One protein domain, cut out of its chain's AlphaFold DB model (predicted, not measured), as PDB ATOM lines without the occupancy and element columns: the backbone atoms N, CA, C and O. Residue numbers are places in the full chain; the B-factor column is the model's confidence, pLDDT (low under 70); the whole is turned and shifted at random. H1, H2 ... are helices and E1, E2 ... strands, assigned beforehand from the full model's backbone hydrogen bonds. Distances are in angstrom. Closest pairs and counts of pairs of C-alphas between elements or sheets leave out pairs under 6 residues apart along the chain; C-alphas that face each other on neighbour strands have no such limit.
ATOM      1  N   ASN A  14     120.707 132.450 137.165       97.44
ATOM      2  CA  ASN A  14     121.787 131.476 137.017       97.44
ATOM      3  C   ASN A  14     123.168 132.149 137.176       97.44
ATOM      4  O   ASN A  14     123.436 133.213 136.610       97.44
ATOM      5  N   LEU A  15     124.057 131.527 137.956       96.62
ATOM      6  CA  LEU A  15     125.404 132.036 138.223       96.62
ATOM      7  C   LEU A  15     126.269 132.099 136.952       96.62
ATOM      8  O   LEU A  15     126.992 133.076 136.745       96.62
ATOM      9  N   LYS A  16     126.192 131.085 136.091       97.25
ATOM     10  CA  LYS A  16     126.915 131.028 134.816       97.25
ATOM     11  C   LYS A  16     126.493 132.163 133.889       97.25
ATOM     12  O   LYS A  16     127.363 132.824 133.324       97.25
ATOM     13  N   ASP A  17     125.196 132.446 133.807       97.56
ATOM     14  CA  ASP A  17     124.668 133.539 132.984       97.56
ATOM     15  C   ASP A  17     125.172 134.901 133.483       97.56
ATOM     16  O   ASP A  17     125.591 135.748 132.695       97.56
ATOM     17  N   ILE A  18     125.240 135.112 134.802       96.69
ATOM     18  CA  ILE A  18     125.844 136.336 135.354       96.69
ATOM     19  C   ILE A  18     127.311 136.468 134.928       96.69
ATOM     20  O   ILE A  18     127.764 137.555 134.557       96.69
ATOM     21  N   ILE A  19     128.076 135.379 134.984       96.69
ATOM     22  CA  ILE A  19     129.505 135.393 134.659       96.69
ATOM     23  C   ILE A  19     129.713 135.680 133.168       96.69
ATOM     24  O   ILE A  19     130.468 136.592 132.822       96.69
ATOM     25  N   TYR A  20     129.051 134.935 132.286       97.06
ATOM     26  CA  TYR A  20     129.333 134.987 130.852       97.06
ATOM     27  C   TYR A  20     128.490 136.022 130.101       97.06
ATOM     28  O   TYR A  20     129.059 136.792 129.331       97.06
ATOM     29  N   GLU A  21     127.191 136.128 130.384       96.69
ATOM     30  CA  GLU A  21     126.282 137.027 129.657       96.69
ATOM     31  C   GLU A  21     126.304 138.453 130.224       96.69
ATOM     32  O   GLU A  21     126.392 139.432 129.484       96.69
ATOM     33  N   VAL A  22     126.270 138.607 131.553       96.25
ATOM     34  CA  VAL A  22     126.200 139.941 132.188       96.25
ATOM     35  C   VAL A  22     127.583 140.580 132.318       96.25
ATOM     36  O   VAL A  22     127.770 141.769 132.029       96.25
ATOM     37  N   CYS A  23     128.556 139.806 132.798       96.56
ATOM     38  CA  CYS A  23     129.898 140.298 133.101       96.56
ATOM     39  C   CYS A  23     130.900 140.103 131.948       96.56
ATOM     40  O   CYS A  23     132.057 140.517 132.075       96.56
ATOM     41  N   GLY A  24     130.468 139.511 130.829       95.88
ATOM     42  CA  GLY A  24     131.271 139.332 129.616       95.88
ATOM     43  C   GLY A  24     132.367 138.270 129.730       95.88
ATOM     44  O   GLY A  24     133.350 138.332 128.998       95.88
ATOM     45  N   GLY A  25     132.243 137.331 130.671       95.50
ATOM     46  CA  GLY A  25     133.198 136.244 130.866       95.50
ATOM     47  C   GLY A  25     134.520 136.678 131.500       95.50
ATOM     48  O   GLY A  25     134.650 137.748 132.110       95.50
ATOM     49  N   ILE A  26     135.521 135.805 131.405       96.44
ATOM     50  CA  ILE A  26     136.846 136.008 131.999       96.44
ATOM     51  C   ILE A  26     137.718 136.839 131.052       96.44
ATOM     52  O   ILE A  26     137.652 136.705 129.835       96.44
ATOM     53  N   ALA A  27     138.509 137.744 131.630       92.50
ATOM     54  CA  ALA A  27     139.368 138.628 130.849       92.50
ATOM     55  C   ALA A  27     140.551 137.845 130.259       92.50
ATOM     56  O   ALA A  27     140.948 136.814 130.801       92.50
ATOM     57  N   ASP A  28     141.117 138.357 129.167       93.50
ATOM     58  CA  ASP A  28     142.344 137.841 128.544       93.50
ATOM     59  C   ASP A  28     142.271 136.372 128.082       93.50
ATOM     60  O   ASP A  28     143.299 135.722 127.910       93.50
ATOM     61  N   GLY A  29     141.062 135.833 127.880       88.81
ATOM     62  CA  GLY A  29     140.853 134.455 127.417       88.81
ATOM     63  C   GLY A  29     141.220 133.371 128.437       88.81
ATOM     64  O   GLY A  29     141.363 132.213 128.054       88.81
ATOM     65  N   LYS A  30     141.383 133.731 129.715       95.06
ATOM     66  CA  LYS A  30     141.724 132.792 130.793       95.06
ATOM     67  C   LYS A  30     140.577 131.840 131.130       95.06
ATOM     68  O   LYS A  30     139.402 132.180 130.969       95.06
ATOM     69  N   GLY A  31     140.926 130.665 131.649       95.56
ATOM     70  CA  GLY A  31     139.977 129.668 132.126       95.56
ATOM     71  C   GLY A  31     139.387 130.012 133.492       95.56
ATOM     72  O   GLY A  31     139.996 130.711 134.304       95.56
ATOM     73  N   LEU A  32     138.184 129.499 133.758       97.25
ATOM     74  CA  LEU A  32     137.570 129.568 135.080       97.25
ATOM     75  C   LEU A  32     138.149 128.471 135.967       97.25
ATOM     76  O   LEU A  32     138.095 127.300 135.602       97.25
ATOM     77  N   LEU A  33     138.636 128.846 137.146       96.44
ATOM     78  CA  LEU A  33     139.118 127.902 138.151       96.44
ATOM     79  C   LEU A  33     138.053 127.622 139.216       96.44
ATOM     80  O   LEU A  33     137.879 126.485 139.644       96.44
ATOM     81  N   GLY A  34     137.304 128.649 139.616       95.88
ATOM     82  CA  GLY A  34     136.213 128.508 140.572       95.88
ATOM     83  C   GLY A  34     135.550 129.835 140.914       95.88
ATOM     84  O   GLY A  34     135.939 130.900 140.429       95.88
ATOM     85  N   VAL A  35     134.526 129.771 141.758       96.19
ATOM     86  CA  VAL A  35     133.736 130.932 142.171       96.19
ATOM     87  C   VAL A  35     133.492 130.882 143.671       96.19
ATOM     88  O   VAL A  35     132.917 129.924 144.171       96.19
ATOM     89  N   GLN A  36     133.883 131.924 144.394       95.81
ATOM     90  CA  GLN A  36     133.546 132.065 145.808       95.81
ATOM     91  C   GLN A  36     132.273 132.901 145.963       95.81
ATOM     92  O   GLN A  36     132.219 134.050 145.519       95.81
ATOM     93  N   THR A  37     131.246 132.328 146.589       93.94
ATOM     94  CA  THR A  37     129.959 132.992 146.857       93.94
ATOM     95  C   THR A  37     129.848 133.399 148.325       93.94
ATOM     96  O   THR A  37     130.476 132.797 149.189       93.94
ATOM     97  N   GLY A  38     129.080 134.448 148.632       89.94
ATOM     98  CA  GLY A  38     128.793 134.840 150.020       89.94
ATOM     99  C   GLY A  38     129.962 135.491 150.762       89.94
ATOM    100  O   GLY A  38     129.990 135.483 151.994       89.94
ATOM    101  N   GLY A  39     130.910 136.067 150.018       89.81
ATOM    102  CA  GLY A  39     132.102 136.724 150.556       89.81
ATOM    103  C   GLY A  39     133.195 135.739 150.979       89.81
ATOM    104  O   GLY A  39     133.122 134.544 150.699       89.81
ATOM    105  N   THR A  40     134.214 136.234 151.686       90.88
ATOM    106  CA  THR A  40     135.390 135.437 152.097       90.88
ATOM    107  C   THR A  40     135.046 134.258 153.013       90.88
ATOM    108  O   THR A  40     135.845 133.334 153.153       90.88
ATOM    109  N   SER A  41     133.858 134.274 153.626       86.88
ATOM    110  CA  SER A  41     133.340 133.228 154.515       86.88
ATOM    111  C   SER A  41     132.609 132.089 153.804       86.88
ATOM    112  O   SER A  41     132.276 131.099 154.453       86.88
ATOM    113  N   GLY A  42     132.282 132.234 152.518       88.19
ATOM    114  CA  GLY A  42     131.677 131.153 151.745       88.19
ATOM    115  C   GLY A  42     132.718 130.271 151.063       88.19
ATOM    116  O   GLY A  42     133.897 130.627 150.973       88.19
ATOM    117  N   ALA A  43     132.279 129.099 150.609       89.50
ATOM    118  CA  ALA A  43     133.143 128.147 149.926       89.50
ATOM    119  C   ALA A  43     133.470 128.584 148.493       89.50
ATOM    120  O   ALA A  43     132.756 129.384 147.882       89.50
ATOM    121  N   ILE A  44     134.550 128.017 147.962       94.81
ATOM    122  CA  ILE A  44     134.894 128.096 146.546       94.81
ATOM    123  C   ILE A  44     134.185 126.940 145.838       94.81
ATOM    124  O   ILE A  44     134.431 125.777 146.142       94.81
ATOM    125  N   ILE A  45     133.304 127.283 144.909       94.81
ATOM    126  CA  ILE A  45     132.561 126.372 144.042       94.81
ATOM    127  C   ILE A  45     133.421 126.093 142.809       94.81
ATOM    128  O   ILE A  45     133.999 127.022 142.238       94.81
ATOM    129  N   ASN A  46     133.523 124.828 142.400       94.19
ATOM    130  CA  ASN A  46     134.329 124.458 141.240       94.19
ATOM    131  C   ASN A  46     133.717 124.994 139.938       94.19
ATOM    132  O   ASN A  46     132.508 125.206 139.828       94.19
ATOM    133  N   ALA A  47     134.567 125.212 138.933       95.50
ATOM    134  CA  ALA A  47     134.163 125.769 137.644       95.50
ATOM    135  C   ALA A  47     133.085 124.944 136.912       95.50
ATOM    136  O   ALA A  47     132.291 125.507 136.164       95.50
ATOM    137  N   ASP A  48     133.036 123.631 137.129       95.44
ATOM    138  CA  ASP A  48     132.059 122.704 136.547       95.44
ATOM    139  C   ASP A  48     130.694 122.717 137.258       95.44
ATOM    140  O   ASP A  48     129.720 122.191 136.725       95.44
ATOM    141  N   GLN A  49     130.593 123.362 138.423       94.81
ATOM    142  CA  GLN A  49     129.378 123.423 139.245       94.81
ATOM    143  C   GLN A  49     128.638 124.768 139.146       94.81
ATOM    144  O   GLN A  49     127.655 124.985 139.850       94.81
ATOM    145  N   ILE A  50     129.095 125.698 138.300       95.81
ATOM    146  CA  ILE A  50     128.530 127.059 138.228       95.81
ATOM    147  C   ILE A  50     127.184 127.150 137.505       95.81
ATOM    148  O   ILE A  50     126.555 128.206 137.541       95.81
ATOM    149  N   ASP A  51     126.774 126.097 136.797       96.62
ATOM    150  CA  ASP A  51     125.498 126.063 136.083       96.62
ATOM    151  C   ASP A  51     124.370 125.760 137.074       96.62
ATOM    152  O   ASP A  51     123.862 124.644 137.175       96.62
ATOM    153  N   MET A  52     124.077 126.759 137.905       95.38
ATOM    154  CA  MET A  52     123.166 126.647 139.033       95.38
ATOM    155  C   MET A  52     122.449 127.968 139.296       95.38
ATOM    156  O   MET A  52     122.969 129.054 139.016       95.38
ATOM    157  N   THR A  53     121.259 127.879 139.882       96.31
ATOM    158  CA  THR A  53     120.478 129.038 140.311       96.31
ATOM    159  C   THR A  53     121.042 129.631 141.601       96.31
ATOM    160  O   THR A  53     121.420 128.923 142.536       96.31
ATOM    161  N   LEU A  54     121.110 130.962 141.664       94.38
ATOM    162  CA  LEU A  54     121.476 131.696 142.871       94.38
ATOM    163  C   LEU A  54     120.261 131.853 143.782       94.38
ATOM    164  O   LEU A  54     119.632 132.909 143.844       94.38
ATOM    165  N   ASP A  55     119.950 130.780 144.497       94.19
ATOM    166  CA  ASP A  55     119.025 130.740 145.624       94.19
ATOM    167  C   ASP A  55     119.689 130.042 146.825       94.19
ATOM    168  O   ASP A  55     120.756 129.436 146.706       94.19
ATOM    169  N   ILE A  56     119.100 130.189 148.014       92.38
ATOM    170  CA  ILE A  56     119.715 129.724 149.266       92.38
ATOM    171  C   ILE A  56     119.953 128.211 149.244       92.38
ATOM    172  O   ILE A  56     121.027 127.764 149.656       92.38
ATOM    173  N   ASP A  57     118.982 127.439 148.766       93.88
ATOM    174  CA  ASP A  57     119.007 125.983 148.849       93.88
ATOM    175  C   ASP A  57     119.991 125.405 147.830       93.88
ATOM    176  O   ASP A  57     120.865 124.614 148.192       93.88
ATOM    177  N   THR A  58     119.930 125.873 146.582       94.31
ATOM    178  CA  THR A  58     120.815 125.423 145.501       94.31
ATOM    179  C   THR A  58     122.276 125.757 145.793       94.31
ATOM    180  O   THR A  58     123.154 124.902 145.657       94.31
ATOM    181  N   VAL A  59     122.561 126.977 146.265       92.88
ATOM    182  CA  VAL A  59     123.936 127.379 146.599       92.88
ATOM    183  C   VAL A  59     124.453 126.626 147.829       92.88
ATOM    184  O   VAL A  59     125.634 126.292 147.887       92.88
ATOM    185  N   SER A  60     123.594 126.316 148.802       92.12
ATOM    186  CA  SER A  60     124.000 125.506 149.959       92.12
ATOM    187  C   SER A  60     124.286 124.054 149.565       92.12
ATOM    188  O   SER A  60     125.218 123.450 150.094       92.12
ATOM    189  N   ALA A  61     123.537 123.502 148.604       91.81
ATOM    190  CA  ALA A  61     123.742 122.145 148.098       91.81
ATOM    191  C   ALA A  61     125.088 121.965 147.372       91.81
ATOM    192  O   ALA A  61     125.642 120.866 147.389       91.81
ATOM    193  N   SER A  62     125.659 123.030 146.796       88.88
ATOM    194  CA  SER A  62     127.017 123.010 146.225       88.88
ATOM    195  C   SER A  62     128.132 123.200 147.266       88.88
ATOM    196  O   SER A  62     129.309 123.215 146.913       88.88
ATOM    197  N   GLY A  63     127.786 123.343 148.552       86.25
ATOM    198  CA  GLY A  63     128.713 123.665 149.642       86.25
ATOM    199  C   GLY A  63     129.019 125.162 149.777       86.25
ATOM    200  O   GLY A  63     129.721 125.569 150.706       86.25
ATOM    201  N   GLY A  64     128.483 125.988 148.874       89.06
ATOM    202  CA  GLY A  64     128.590 127.440 148.903       89.06
ATOM    203  C   GLY A  64     127.672 128.099 149.933       89.06
ATOM    204  O   GLY A  64     126.956 127.456 150.700       89.06
ATOM    205  N   ARG A  65     127.690 129.435 149.953       91.75
ATOM    206  CA  ARG A  65     126.726 130.250 150.708       91.75
ATOM    207  C   ARG A  65     126.358 131.472 149.886       91.75
ATOM    208  O   ARG A  65     127.245 132.154 149.395       91.75
ATOM    209  N   LEU A  66     125.071 131.803 149.790       91.44
ATOM    210  CA  LEU A  66     124.655 133.020 149.080       91.44
ATOM    211  C   LEU A  66     125.131 134.289 149.812       91.44
ATOM    212  O   LEU A  66     125.607 135.237 149.187       91.44
ATOM    213  N   GLY A  67     125.065 134.278 151.150       88.31
ATOM    214  CA  GLY A  67     125.583 135.337 152.018       88.31
ATOM    215  C   GLY A  67     125.069 136.727 151.634       88.31
ATOM    216  O   GLY A  67     123.876 136.925 151.438       88.31
ATOM    217  N   CYS A  68     125.986 137.686 151.512       88.50
ATOM    218  CA  CYS A  68     125.696 139.062 151.099       88.50
ATOM    219  C   CYS A  68     125.582 139.257 149.572       88.50
ATOM    220  O   CYS A  68     125.666 140.389 149.103       88.50
ATOM    221  N   GLY A  69     125.467 138.182 148.781       90.12
ATOM    222  CA  GLY A  69     125.387 138.263 147.317       90.12
ATOM    223  C   GLY A  69     126.714 138.593 146.621       90.12
ATOM    224  O   GLY A  69     126.732 138.880 145.428       90.12
ATOM    225  N   THR A  70     127.840 138.557 147.342       93.38
ATOM    226  CA  THR A  70     129.169 138.747 146.739       93.38
ATOM    227  C   THR A  70     129.587 137.501 145.966       93.38
ATOM    228  O   THR A  70     129.518 136.391 146.496       93.38
ATOM    229  N   ILE A  71     130.070 137.703 144.739       94.81
ATOM    230  CA  ILE A  71     130.574 136.656 143.847       94.81
ATOM    231  C   ILE A  71     131.999 137.030 143.438       94.81
ATOM    232  O   ILE A  71     132.215 138.010 142.722       94.81
ATOM    233  N   LEU A  72     132.978 136.253 143.892       95.88
ATOM    234  CA  LEU A  72     134.374 136.377 143.486       95.88
ATOM    235  C   LEU A  72     134.689 135.292 142.456       95.88
ATOM    236  O   LEU A  72     134.727 134.108 142.781       95.88
ATOM    237  N   VAL A  73     134.933 135.708 141.216       96.50
ATOM    238  CA  VAL A  73     135.352 134.813 140.132       96.50
ATOM    239  C   VAL A  73     136.867 134.646 140.149       96.50
ATOM    240  O   VAL A  73     137.594 135.641 140.155       96.50
ATOM    241  N   ILE A  74     137.328 133.396 140.133       96.88
ATOM    242  CA  ILE A  74     138.738 133.017 140.212       96.88
ATOM    243  C   ILE A  74     139.136 132.353 138.892       96.88
ATOM    244  O   ILE A  74     138.540 131.353 138.495       96.88
ATOM    245  N   ASP A  75     140.135 132.913 138.215       96.94
ATOM    246  CA  ASP A  75     140.679 132.371 136.965       96.94
ATOM    247  C   ASP A  75     141.925 131.492 137.195       96.94
ATOM    248  O   ASP A  75     142.488 131.452 138.292       96.94
ATOM    249  N   ASP A  76     142.356 130.799 136.143       95.94
ATOM    250  CA  ASP A  76     143.496 129.872 136.130       95.94
ATOM    251  C   ASP A  76     144.883 130.514 136.335       95.94
ATOM    252  O   ASP A  76     145.870 129.802 136.513       95.94
TER     253      ASP A  76
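Overview. This is residues 14 to 76 of the 131 residues of the protein "NADH_4Fe-4S domain-containing protein" of Clostridium sp. AM48-13 (UniProt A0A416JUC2). A small wall of three antiparallel strands, E2 - E1 - E3, has one short helix, H1, grazing it and another, H2, off one end. Loops make up much of the rest, with under half of the 63 printed residues in named elements. The order is H1, E1, E2, H2, E3, the class mixed. It is compact, radius of gyration of the C-alphas 10.8 A, but elongated, 32 by 20 by 20 A.

Along the chain. H1, residues 15 to 22, begins at C-alpha 15 (125.404, 132.036, 138.223). E1, residues 32 to 37, is 14.4 A long; E2 is residues 44 to 46 and H2 residues 56 to 61. E3, residues 71 to 75, 13.0 A, ends at C-alpha 75 (140.679, 132.371, 136.965).

Arrangement. H1 only grazes the sheet, with residues 15 to 19. Inner strand E1 forms a hairpin with E2, at 140 degrees; N 35 and O 45 are 2.8 A apart. E1 and E3 are antiparallel at 161 degrees; N 36 and O 72 are 2.8 A apart. E2, H2 and E3 form a split strand-helix-strand unit, two strands running the same way with E1 between them, its crossover right-handed. H2 is not on the sheet. Every O i to N i+4 pair is within hydrogen-bond range in H2, 3 of 4 in H1.

Size, cuts and confidence. The farthest C-alphas, of Asp 28 and Asp 57, are 33.1 A apart. The printed part has no cut, its four links are short, and no printed residue is under 70 in pLDDT.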